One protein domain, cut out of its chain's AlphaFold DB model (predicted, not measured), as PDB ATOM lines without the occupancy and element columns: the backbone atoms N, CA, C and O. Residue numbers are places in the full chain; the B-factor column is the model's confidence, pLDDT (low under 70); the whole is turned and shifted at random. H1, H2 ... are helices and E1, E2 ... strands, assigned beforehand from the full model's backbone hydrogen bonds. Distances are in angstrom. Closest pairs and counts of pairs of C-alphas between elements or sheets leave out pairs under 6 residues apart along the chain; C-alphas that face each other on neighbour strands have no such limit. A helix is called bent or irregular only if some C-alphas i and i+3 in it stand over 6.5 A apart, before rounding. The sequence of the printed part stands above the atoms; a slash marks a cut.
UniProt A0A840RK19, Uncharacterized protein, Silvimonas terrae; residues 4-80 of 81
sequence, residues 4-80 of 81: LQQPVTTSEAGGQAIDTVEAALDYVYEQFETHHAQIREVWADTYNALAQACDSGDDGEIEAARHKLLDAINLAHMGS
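This is residues 4 to 80 of the 81 residues of an uncharacterized protein of Silvimonas terrae (UniProt A0A840RK19). A small hairpin of two strands, E1 and E2, covers the H1 and H3 side of a three-helix bundle, while H2 lies on the side away from it. The helices run up and down, each against the one before it. The printed part has 77 residues with two named strands and three named helices, in the order E1, E2, H1, H2, H3 along the chain; the sheet E1 - E2 is antiparallel and the class is mostly helix. It is compact, with a radius of gyration of the C-alphas of 11.5 A and spans of 33 by 25 by 17 A.

Find C-alpha 4 at (144.921, 163.104, 124.459); from there E1 runs through residues 4 to 9, and E2 follows at residues 17 to 20. H1 takes residues 21 to 34, 19.7 A long. H2, residues 37 to 56, covers 29.1 A and is irregular: C-alphas 38 and 41 are 7.4 A apart. H3, residues 59 to 78, covers 28.8 A and ends at C-alpha 78, (126.794, 169.559, 139.086).

Look first at the hairpin E1 and E2, where N 8 and O 18 are 2.9 A apart, within hydrogen-bond range. The closest C-alphas of E1 and H3, Leu 4 and Ile 62, are 6.5 A apart. H2 touches H3 at a shallow tilt of 16 degrees, opposite ways, closest at C-alphas 53 and 61, 5.0 A. H1 touches H2 at 18 degrees, shallow, opposite ways, closest at C-alphas 32 and 43, 5.6 A. H1 and H3 only just touch, with 3 pairs of C-alphas within 8 A, closest at C-alphas 24 and 69, 7.7 A. Every O i to N i+4 pair is within hydrogen-bond range in H1 and H3, and 14 of 16 in H2.

The farthest C-alphas, Ser 56 and Ser 80, are 33.9 A apart. The printed part has no cut, and no link is long. Look for pLDDT under 70 at residues 11 to 15, 36 to 38 and 78 to 80.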
ATOM      1  N   LEU A   4     145.266 163.625 123.148       83.25
ATOM      2  CA  LEU A   4     144.921 163.104 124.459       83.25
ATOM      3  C   LEU A   4     145.078 161.584 124.418       83.25
ATOM      4  O   LEU A   4     144.700 160.942 123.437       83.25
ATOM      5  N   GLN A   5     145.604 160.998 125.492       78.69
ATOM      6  CA  GLN A   5     145.748 159.541 125.578       78.69
ATOM      7  C   GLN A   5     144.406 158.814 125.439       78.69
ATOM      8  O   GLN A   5     144.330 157.720 124.880       78.69
ATOM      9  N   GLN A   6     143.332 159.448 125.911       83.88
ATOM     10  CA  GLN A   6     141.968 159.001 125.690       83.88
ATOM     11  C   GLN A   6     141.064 160.200 125.404       83.88
ATOM     12  O   GLN A   6     141.210 161.235 126.065       83.88
ATOM     13  N   PRO A   7     140.086 160.051 124.496       85.19
ATOM     14  CA  PRO A   7     139.124 161.104 124.247       85.19
ATOM     15  C   PRO A   7     138.305 161.407 125.506       85.19
ATOM     16  O   PRO A   7     138.014 160.519 126.317       85.19
ATOM     17  N   VAL A   8     137.947 162.676 125.670       85.06
ATOM     18  CA  VAL A   8     137.022 163.156 126.698       85.06
ATOM     19  C   VAL A   8     135.687 163.436 126.032       85.06
ATOM     20  O   VAL A   8     135.618 164.212 125.084       85.06
ATOM     21  N   THR A   9     134.629 162.794 126.512       82.44
ATOM     22  CA  THR A   9     133.275 163.035 126.011       82.44
ATOM     23  C   THR A   9     132.625 164.123 126.849       82.44
ATOM     24  O   THR A   9     132.449 163.951 128.055       82.44
ATOM     25  N   THR A  10     132.253 165.232 126.219       78.94
ATOM     26  CA  THR A  10     131.495 166.302 126.877       78.94
ATOM     27  C   THR A  10     130.013 165.934 126.918       78.94
ATOM     28  O   THR A  10     129.478 165.434 125.927       78.94
ATOM     29  N   SER A  11     129.323 166.223 128.020       66.69
ATOM     30  CA  SER A  11     127.880 165.954 128.164       66.69
ATOM     31  C   SER A  11     126.975 166.954 127.426       66.69
ATOM     32  O   SER A  11     125.753 166.840 127.494       66.69
ATOM     33  N   GLU A  12     127.540 167.943 126.730       65.12
ATOM     34  CA  GLU A  12     126.772 168.917 125.951       65.12
ATOM     35  C   GLU A  12     126.062 168.267 124.755       65.12
ATOM     36  O   GLU A  12     126.492 167.234 124.231       65.12
ATOM     37  N   ALA A  13     124.928 168.853 124.353       42.88
ATOM     38  CA  ALA A  13     124.018 168.316 123.344       42.88
ATOM     39  C   ALA A  13     124.750 168.035 122.018       42.88
ATOM     40  O   ALA A  13     124.952 168.928 121.202       42.88
ATOM     41  N   GLY A  14     125.151 166.778 121.811       53.84
ATOM     42  CA  GLY A  14     125.959 166.354 120.664       53.84
ATOM     43  C   GLY A  14     127.110 165.409 121.014       53.84
ATOM     44  O   GLY A  14     127.598 164.728 120.118       53.84
ATOM     45  N   GLY A  15     127.504 165.305 122.291       62.41
ATOM     46  CA  GLY A  15     128.511 164.339 122.741       62.41
ATOM     47  C   GLY A  15     129.854 164.521 122.037       62.41
ATOM     48  O   GLY A  15     130.408 163.550 121.523       62.41
ATOM     49  N   GLN A  16     130.343 165.761 121.954       75.00
ATOM     50  CA  GLN A  16     131.606 166.043 121.281       75.00
ATOM     51  C   GLN A  16     132.743 165.310 122.004       75.00
ATOM     52  O   GLN A  16     132.960 165.471 123.207       75.00
ATOM     53  N   ALA A  17     133.437 164.450 121.261       84.44
ATOM     54  CA  ALA A  17     134.631 163.781 121.740       84.44
ATOM     55  C   ALA A  17     135.830 164.694 121.484       84.44
ATOM     56  O   ALA A  17     136.136 165.023 120.340       84.44
ATOM     57  N   ILE A  18     136.502 165.089 122.555       88.75
ATOM     58  CA  ILE A  18     137.738 165.858 122.516       88.75
ATOM     59  C   ILE A  18     138.888 164.853 122.542       88.75
ATOM     60  O   ILE A  18     139.114 164.220 123.570       88.75
ATOM     61  N   ASP A  19     139.599 164.671 121.428       90.31
ATOM     62  CA  ASP A  19     140.723 163.726 121.313       90.31
ATOM     63  C   ASP A  19     142.105 164.400 121.230       90.31
ATOM     64  O   ASP A  19     143.136 163.724 121.253       90.31
ATOM     65  N   THR A  20     142.153 165.733 121.182       90.62
ATOM     66  CA  THR A  20     143.402 166.507 121.131       90.62
ATOM     67  C   THR A  20     143.465 167.555 122.230       90.62
ATOM     68  O   THR A  20     142.440 168.074 122.672       90.62
ATOM     69  N   VAL A  21     144.686 167.885 122.662       89.56
ATOM     70  CA  VAL A  21     144.922 168.947 123.652       89.56
ATOM     71  C   VAL A  21     144.488 170.309 123.102       89.56
ATOM     72  O   VAL A  21     143.942 171.120 123.835       89.56
ATOM     73  N   GLU A  22     144.653 170.542 121.799       89.31
ATOM     74  CA  GLU A  22     144.205 171.773 121.132       89.31
ATOM     75  C   GLU A  22     142.677 171.921 121.185       89.31
ATOM     76  O   GLU A  22     142.184 172.965 121.600       89.31
ATOM     77  N   ALA A  23     141.925 170.862 120.861       90.31
ATOM     78  CA  ALA A  23     140.467 170.878 120.997       90.31
ATOM     79  C   ALA A  23     140.022 171.025 122.464       90.31
ATOM     80  O   ALA A  23     139.002 171.648 122.740       90.31
ATOM     81  N   ALA A  24     140.790 170.478 123.412       90.38
ATOM     82  CA  ALA A  24     140.529 170.661 124.836       90.38
ATOM     83  C   ALA A  24     140.740 172.113 125.282       90.38
ATOM     84  O   ALA A  24     139.958 172.623 126.079       90.38
ATOM     85  N   LEU A  25     141.783 172.779 124.781       91.31
ATOM     86  CA  LEU A  25     142.059 174.186 125.071       91.31
ATOM     87  C   LEU A  25     140.961 175.098 124.524       91.31
ATOM     88  O   LEU A  25     140.505 175.977 125.250       91.31
ATOM     89  N   ASP A  26     140.535 174.863 123.282       90.44
ATOM     90  CA  ASP A  26     139.446 175.601 122.634       90.44
ATOM     91  C   ASP A  26     138.147 175.461 123.439       90.44
ATOM     92  O   ASP A  26     137.574 176.451 123.888       90.44
ATOM     93  N   TYR A  27     137.795 174.219 123.783       88.88
ATOM     94  CA  TYR A  27     136.645 173.913 124.627       88.88
ATOM     95  C   TYR A  27     136.691 174.634 125.981       88.88
ATOM     96  O   TYR A  27     135.734 175.287 126.389       88.88
ATOM     97  N   VAL A  28     137.813 174.533 126.702       89.81
ATOM     98  CA  VAL A  28     137.963 175.180 128.014       89.81
ATOM     99  C   VAL A  28     137.876 176.699 127.895       89.81
ATOM    100  O   VAL A  28     137.332 177.342 128.793       89.81
ATOM    101  N   TYR A  29     138.391 177.278 126.810       89.19
ATOM    102  CA  TYR A  29     138.292 178.709 126.555       89.19
ATOM    103  C   TYR A  29     136.833 179.144 126.357       89.19
ATOM    104  O   TYR A  29     136.384 180.068 127.033       89.19
ATOM    105  N   GLU A  30     136.063 178.426 125.534       88.31
ATOM    106  CA  GLU A  30     134.627 178.680 125.353       88.31
ATOM    107  C   GLU A  30     133.857 178.580 126.681       88.31
ATOM    108  O   GLU A  30     133.049 179.454 127.017       88.31
ATOM    109  N   GLN A  31     134.137 177.548 127.484       85.75
ATOM    110  CA  GLN A  31     133.506 177.368 128.794       85.75
ATOM    111  C   GLN A  31     133.918 178.468 129.783       85.75
ATOM    112  O   GLN A  31     133.089 178.941 130.563       85.75
ATOM    113  N   PHE A  32     135.168 178.930 129.736       84.94
ATOM    114  CA  PHE A  32     135.658 180.046 130.547       84.94
ATOM    115  C   PHE A  32     134.965 181.372 130.204       84.94
ATOM    116  O   PHE A  32     134.734 182.184 131.106       84.94
ATOM    117  N   GLU A  33     134.638 181.607 128.931       84.50
ATOM    118  CA  GLU A  33     133.874 182.782 128.498       84.50
ATOM    119  C   GLU A  33     132.381 182.674 128.846       84.50
ATOM    120  O   GLU A  33     131.747 183.681 129.165       84.50
ATOM    121  N   THR A  34     131.830 181.459 128.822       80.62
ATOM    122  CA  THR A  34     130.391 181.204 129.006       80.62
ATOM    123  C   THR A  34     129.985 181.102 130.482       80.62
ATOM    124  O   THR A  34     128.918 181.584 130.869       80.62
ATOM    125  N   HIS A  35     130.809 180.492 131.338       72.62
ATOM    126  CA  HIS A  35     130.451 180.237 132.735       72.62
ATOM    127  C   HIS A  35     130.761 181.407 133.687       72.62
ATOM    128  O   HIS A  35     131.790 182.077 133.619       72.62
ATOM    129  N   HIS A  36     129.860 181.617 134.656       63.91
ATOM    130  CA  HIS A  36     129.999 182.631 135.705       63.91
ATOM    131  C   HIS A  36     131.107 182.304 136.730       63.91
ATOM    132  O   HIS A  36     131.602 181.184 136.836       63.91
ATOM    133  N   ALA A  37     131.466 183.314 137.534       60.22
ATOM    134  CA  ALA A  37     132.645 183.373 138.405       60.22
ATOM    135  C   ALA A  37     132.932 182.147 139.302       60.22
ATOM    136  O   ALA A  37     134.091 181.940 139.639       60.22
ATOM    137  N   GLN A  38     131.937 181.334 139.675       68.88
ATOM    138  CA  GLN A  38     132.119 180.215 140.616       68.88
ATOM    139  C   GLN A  38     133.059 179.108 140.123       68.88
ATOM    140  O   GLN A  38     133.757 178.516 140.937       68.88
ATOM    141  N   ILE A  39     133.089 178.829 138.819       81.69
ATOM    142  CA  ILE A  39     133.943 177.772 138.242       81.69
ATOM    143  C   ILE A  39     134.978 178.324 137.260       81.69
ATOM    144  O   ILE A  39     135.729 177.580 136.638       81.69
ATOM    145  N   ARG A  40     135.060 179.651 137.143       83.50
ATOM    146  CA  ARG A  40     135.978 180.331 136.229       83.50
ATOM    147  C   ARG A  40     137.445 180.057 136.564       83.50
ATOM    148  O   ARG A  40     138.257 179.883 135.662       83.50
ATOM    149  N   GLU A  41     137.780 179.994 137.852       87.38
ATOM    150  CA  GLU A  41     139.131 179.640 138.307       87.38
ATOM    151  C   GLU A  41     139.484 178.186 137.966       87.38
ATOM    152  O   GLU A  41     140.613 177.914 137.572       87.38
ATOM    153  N   VAL A  42     138.508 177.272 138.028       89.69
ATOM    154  CA  VAL A  42     138.689 175.860 137.649       89.69
ATOM    155  C   VAL A  42     138.982 175.742 136.154       89.69
ATOM    156  O   VAL A  42     139.918 175.046 135.758       89.69
ATOM    157  N   TRP A  43     138.238 176.467 135.316       90.19
ATOM    158  CA  TRP A  43     138.498 176.506 133.878       90.19
ATOM    159  C   TRP A  43     139.860 177.133 133.550       90.19
ATOM    160  O   TRP A  43     140.593 176.589 132.729       90.19
ATOM    161  N   ALA A  44     140.261 178.210 134.235       90.62
ATOM    162  CA  ALA A  44     141.586 178.810 134.055       90.62
ATOM    163  C   ALA A  44     142.735 177.868 134.456       90.62
ATOM    164  O   ALA A  44     143.738 177.773 133.747       90.62
ATOM    165  N   ASP A  45     142.602 177.165 135.583       91.44
ATOM    166  CA  ASP A  45     143.583 176.173 136.031       91.44
ATOM    167  C   ASP A  45     143.675 174.993 135.050       91.44
ATOM    168  O   ASP A  45     144.772 174.563 134.686       91.44
ATOM    169  N   THR A  46     142.528 174.535 134.543       93.00
ATOM    170  CA  THR A  46     142.456 173.483 133.522       93.00
ATOM    171  C   THR A  46     143.135 173.920 132.223       93.00
ATOM    172  O   THR A  46     143.923 173.160 131.660       93.00
ATOM    173  N   TYR A  47     142.894 175.155 131.772       93.12
ATOM    174  CA  TYR A  47     143.532 175.718 130.579       93.12
ATOM    175  C   TYR A  47     145.056 175.750 130.721       93.12
ATOM    176  O   TYR A  47     145.774 175.295 129.833       93.12
ATOM    177  N   ASN A  48     145.563 176.238 131.858       93.44
ATOM    178  CA  ASN A  48     147.003 176.288 132.116       93.44
ATOM    179  C   ASN A  48     147.631 174.889 132.137       93.44
ATOM    180  O   ASN A  48     148.699 174.698 131.562       93.44
ATOM    181  N   ALA A  49     146.967 173.906 132.753       92.94
ATOM    182  CA  ALA A  49     147.453 172.529 132.774       92.94
ATOM    183  C   ALA A  49     147.520 171.921 131.365       92.94
ATOM    184  O   ALA A  49     148.511 171.283 131.019       92.94
ATOM    185  N   LEU A  50     146.500 172.153 130.532       91.94
ATOM    186  CA  LEU A  50     146.486 171.703 129.138       91.94
ATOM    187  C   LEU A  50     147.569 172.398 128.301       91.94
ATOM    188  O   LEU A  50     148.232 171.744 127.502       91.94
ATOM    189  N   ALA A  51     147.785 173.701 128.501       92.88
ATOM    190  CA  ALA A  51     148.819 174.454 127.798       92.88
ATOM    191  C   ALA A  51     150.226 173.969 128.180       92.88
ATOM    192  O   ALA A  51     151.053 173.743 127.300       92.88
ATOM    193  N   GLN A  52     150.471 173.738 129.475       91.38
ATOM    194  CA  GLN A  52     151.731 173.180 129.968       91.38
ATOM    195  C   GLN A  52     151.964 171.763 129.432       91.38
ATOM    196  O   GLN A  52     153.043 171.475 128.925       91.38
ATOM    197  N   ALA A  53     150.942 170.904 129.458       89.88
ATOM    198  CA  ALA A  53     151.027 169.561 128.891       89.88
ATOM    199  C   ALA A  53     151.294 169.584 127.375       89.88
ATOM    200  O   ALA A  53     152.020 168.738 126.854       89.88
ATOM    201  N   CYS A  54     150.737 170.567 126.657       88.75
ATOM    202  CA  CYS A  54     150.991 170.750 125.232       88.75
ATOM    203  C   CYS A  54     152.438 171.180 124.941       88.75
ATOM    204  O   CYS A  54     153.000 170.721 123.947       88.75
ATOM    205  N   ASP A  55     153.009 172.060 125.769       90.75
ATOM    206  CA  ASP A  55     154.382 172.571 125.629       90.75
ATOM    207  C   ASP A  55     155.429 171.516 126.011       90.75
ATOM    208  O   ASP A  55     156.383 171.276 125.273       90.75
ATOM    209  N   SER A  56     155.197 170.831 127.131       89.69
ATOM    210  CA  SER A  56     156.063 169.778 127.657       89.69
ATOM    211  C   SER A  56     156.062 168.530 126.768       89.69
ATOM    212  O   SER A  56     157.103 167.911 126.539       89.69
ATOM    213  N   GLY A  57     154.890 168.156 126.235       85.94
ATOM    214  CA  GLY A  57     154.711 166.930 125.455       85.94
ATOM    215  C   GLY A  57     154.840 165.642 126.278       85.94
ATOM    216  O   GLY A  57     154.883 164.560 125.695       85.94
ATOM    217  N   ASP A  58     154.912 165.751 127.608       89.44
ATOM    218  CA  ASP A  58     154.977 164.622 128.528       89.44
ATOM    219  C   ASP A  58     153.611 163.937 128.659       89.44
ATOM    220  O   ASP A  58     152.595 164.556 128.985       89.44
ATOM    221  N   ASP A  59     153.595 162.628 128.425       86.06
ATOM    222  CA  ASP A  59     152.400 161.788 128.501       86.06
ATOM    223  C   ASP A  59     151.712 161.834 129.878       86.06
ATOM    224  O   ASP A  59     150.482 161.792 129.956       86.06
ATOM    225  N   GLY A  60     152.484 161.951 130.964       89.50
ATOM    226  CA  GLY A  60     151.955 162.053 132.322       89.50
ATOM    227  C   GLY A  60     151.281 163.399 132.580       89.50
ATOM    228  O   GLY A  60     150.209 163.448 133.186       89.50
ATOM    229  N   GLU A  61     151.857 164.492 132.075       90.69
ATOM    230  CA  GLU A  61     151.224 165.815 132.141       90.69
ATOM    231  C   GLU A  61     149.957 165.892 131.285       90.69
ATOM    232  O   GLU A  61     148.959 166.470 131.717       90.69
ATOM    233  N   ILE A  62     149.952 165.254 130.110       89.62
ATOM    234  CA  ILE A  62     148.768 165.149 129.246       89.62
ATOM    235  C   ILE A  62     147.644 164.383 129.956       89.62
ATOM    236  O   ILE A  62     146.490 164.822 129.928       89.62
ATOM    237  N   GLU A  63     147.951 163.268 130.623       90.94
ATOM    238  CA  GLU A  63     146.957 162.512 131.395       90.94
ATOM    239  C   GLU A  63     146.439 163.308 132.606       90.94
ATOM    240  O   GLU A  63     145.227 163.361 132.846       90.94
ATOM    241  N   ALA A  64     147.324 164.005 133.325       90.81
ATOM    242  CA  ALA A  64     146.938 164.858 134.446       90.81
ATOM    243  C   ALA A  64     146.033 166.022 134.002       90.81
ATOM    244  O   ALA A  64     145.000 166.282 134.627       90.81
ATOM    245  N   ALA A  65     146.374 166.693 132.899       91.56
ATOM    246  CA  ALA A  65     145.567 167.764 132.325       91.56
ATOM    247  C   ALA A  65     144.202 167.248 131.842       91.56
ATOM    248  O   ALA A  65     143.173 167.886 132.073       91.56
ATOM    249  N   ARG A  66     144.163 166.045 131.257       90.62
ATOM    250  CA  ARG A  66     142.914 165.366 130.894       90.62
ATOM    251  C   ARG A  66     142.029 165.089 132.112       90.62
ATOM    252  O   ARG A  66     140.817 165.283 132.040       90.62
ATOM    253  N   HIS A  67     142.601 164.627 133.223       91.62
ATOM    254  CA  HIS A  67     141.840 164.399 134.454       91.62
ATOM    255  C   HIS A  67     141.252 165.699 135.009       91.62
ATOM    256  O   HIS A  67     140.085 165.710 135.395       91.62
ATOM    257  N   LYS A  68     142.011 166.803 134.977       90.81
ATOM    258  CA  LYS A  68     141.492 168.127 135.353       90.81
ATOM    259  C   LYS A  68     140.329 168.568 134.468       90.81
ATOM    260  O   LYS A  68     139.327 169.045 134.985       90.81
ATOM    261  N   LEU A  69     140.428 168.344 133.157       89.94
ATOM    262  CA  LEU A  69     139.341 168.641 132.223       89.94
ATOM    263  C   LEU A  69     138.056 167.877 132.573       89.94
ATOM    264  O   LEU A  69     136.980 168.468 132.612       89.94
ATOM    265  N   LEU A  70     138.160 166.578 132.859       89.38
ATOM    266  CA  LEU A  70     137.014 165.762 133.274       89.38
ATOM    267  C   LEU A  70     136.388 166.261 134.581       89.38
ATOM    268  O   LEU A  70     135.164 166.284 134.707       89.38
ATOM    269  N   ASP A  71     137.215 166.651 135.549       88.88
ATOM    270  CA  ASP A  71     136.750 167.188 136.827       88.88
ATOM    271  C   ASP A  71     136.021 168.527 136.639       88.88
ATOM    272  O   ASP A  71     134.898 168.692 137.116       88.88
ATOM    273  N   ALA A  72     136.589 169.433 135.836       88.31
ATOM    274  CA  ALA A  72     135.987 170.722 135.499       88.31
ATOM    275  C   ALA A  72     134.619 170.570 134.811       88.31
ATOM    276  O   ALA A  72     133.651 171.220 135.210       88.31
ATOM    277  N   ILE A  73     134.511 169.660 133.834       86.31
ATOM    278  CA  ILE A  73     133.247 169.348 133.149       86.31
ATOM    279  C   ILE A  73     132.206 168.808 134.141       86.31
ATOM    280  O   ILE A  73     131.048 169.234 134.119       86.31
ATOM    281  N   ASN A  74     132.599 167.889 135.029       84.56
ATOM    282  CA  ASN A  74     131.698 167.337 136.044       84.56
ATOM    283  C   ASN A  74     131.214 168.416 137.023       84.56
ATOM    284  O   ASN A  74     130.019 168.480 137.320       84.56
ATOM    285  N   LEU A  75     132.114 169.282 137.493       84.81
ATOM    286  CA  LEU A  75     131.783 170.402 138.375       84.81
ATOM    287  C   LEU A  75     130.812 171.380 137.707       84.81
ATOM    288  O   LEU A  75     129.835 171.790 138.333       84.81
ATOM    289  N   ALA A  76     131.035 171.713 136.434       80.56
ATOM    290  CA  ALA A  76     130.147 172.584 135.668       80.56
ATOM    291  C   ALA A  76     128.732 171.999 135.520       80.56
ATOM    292  O   ALA A  76     127.738 172.722 135.640       80.56
ATOM    293  N   HIS A  77     128.629 170.679 135.335       75.50
ATOM    294  CA  HIS A  77     127.344 169.979 135.288       75.50
ATOM    295  C   HIS A  77     126.643 169.924 136.653       75.50
ATOM    296  O   HIS A  77     125.438 170.152 136.730       75.50
ATOM    297  N   MET A  78     127.372 169.643 137.737       69.81
ATOM    298  CA  MET A  78     126.794 169.559 139.086       69.81
ATOM    299  C   MET A  78     126.403 170.925 139.666       69.81
ATOM    300  O   MET A  78     125.450 171.003 140.433       69.81
ATOM    301  N   GLY A  79     127.107 172.001 139.297       56.66
ATOM    302  CA  GLY A  79     126.801 173.368 139.733       56.66
ATOM    303  C   GLY A  79     125.596 174.015 139.036       56.66
ATOM    304  O   GLY A  79     125.221 175.125 139.399       56.66
ATOM    305  N   SER A  80     124.997 173.339 138.051       49.53
ATOM    306  CA  SER A  80     123.853 173.839 137.272       49.53
ATOM    307  C   SER A  80     122.483 173.346 137.787       49.53
ATOM    308  O   SER A  80     121.491 173.479 137.068       49.53
TER     309      SER A  80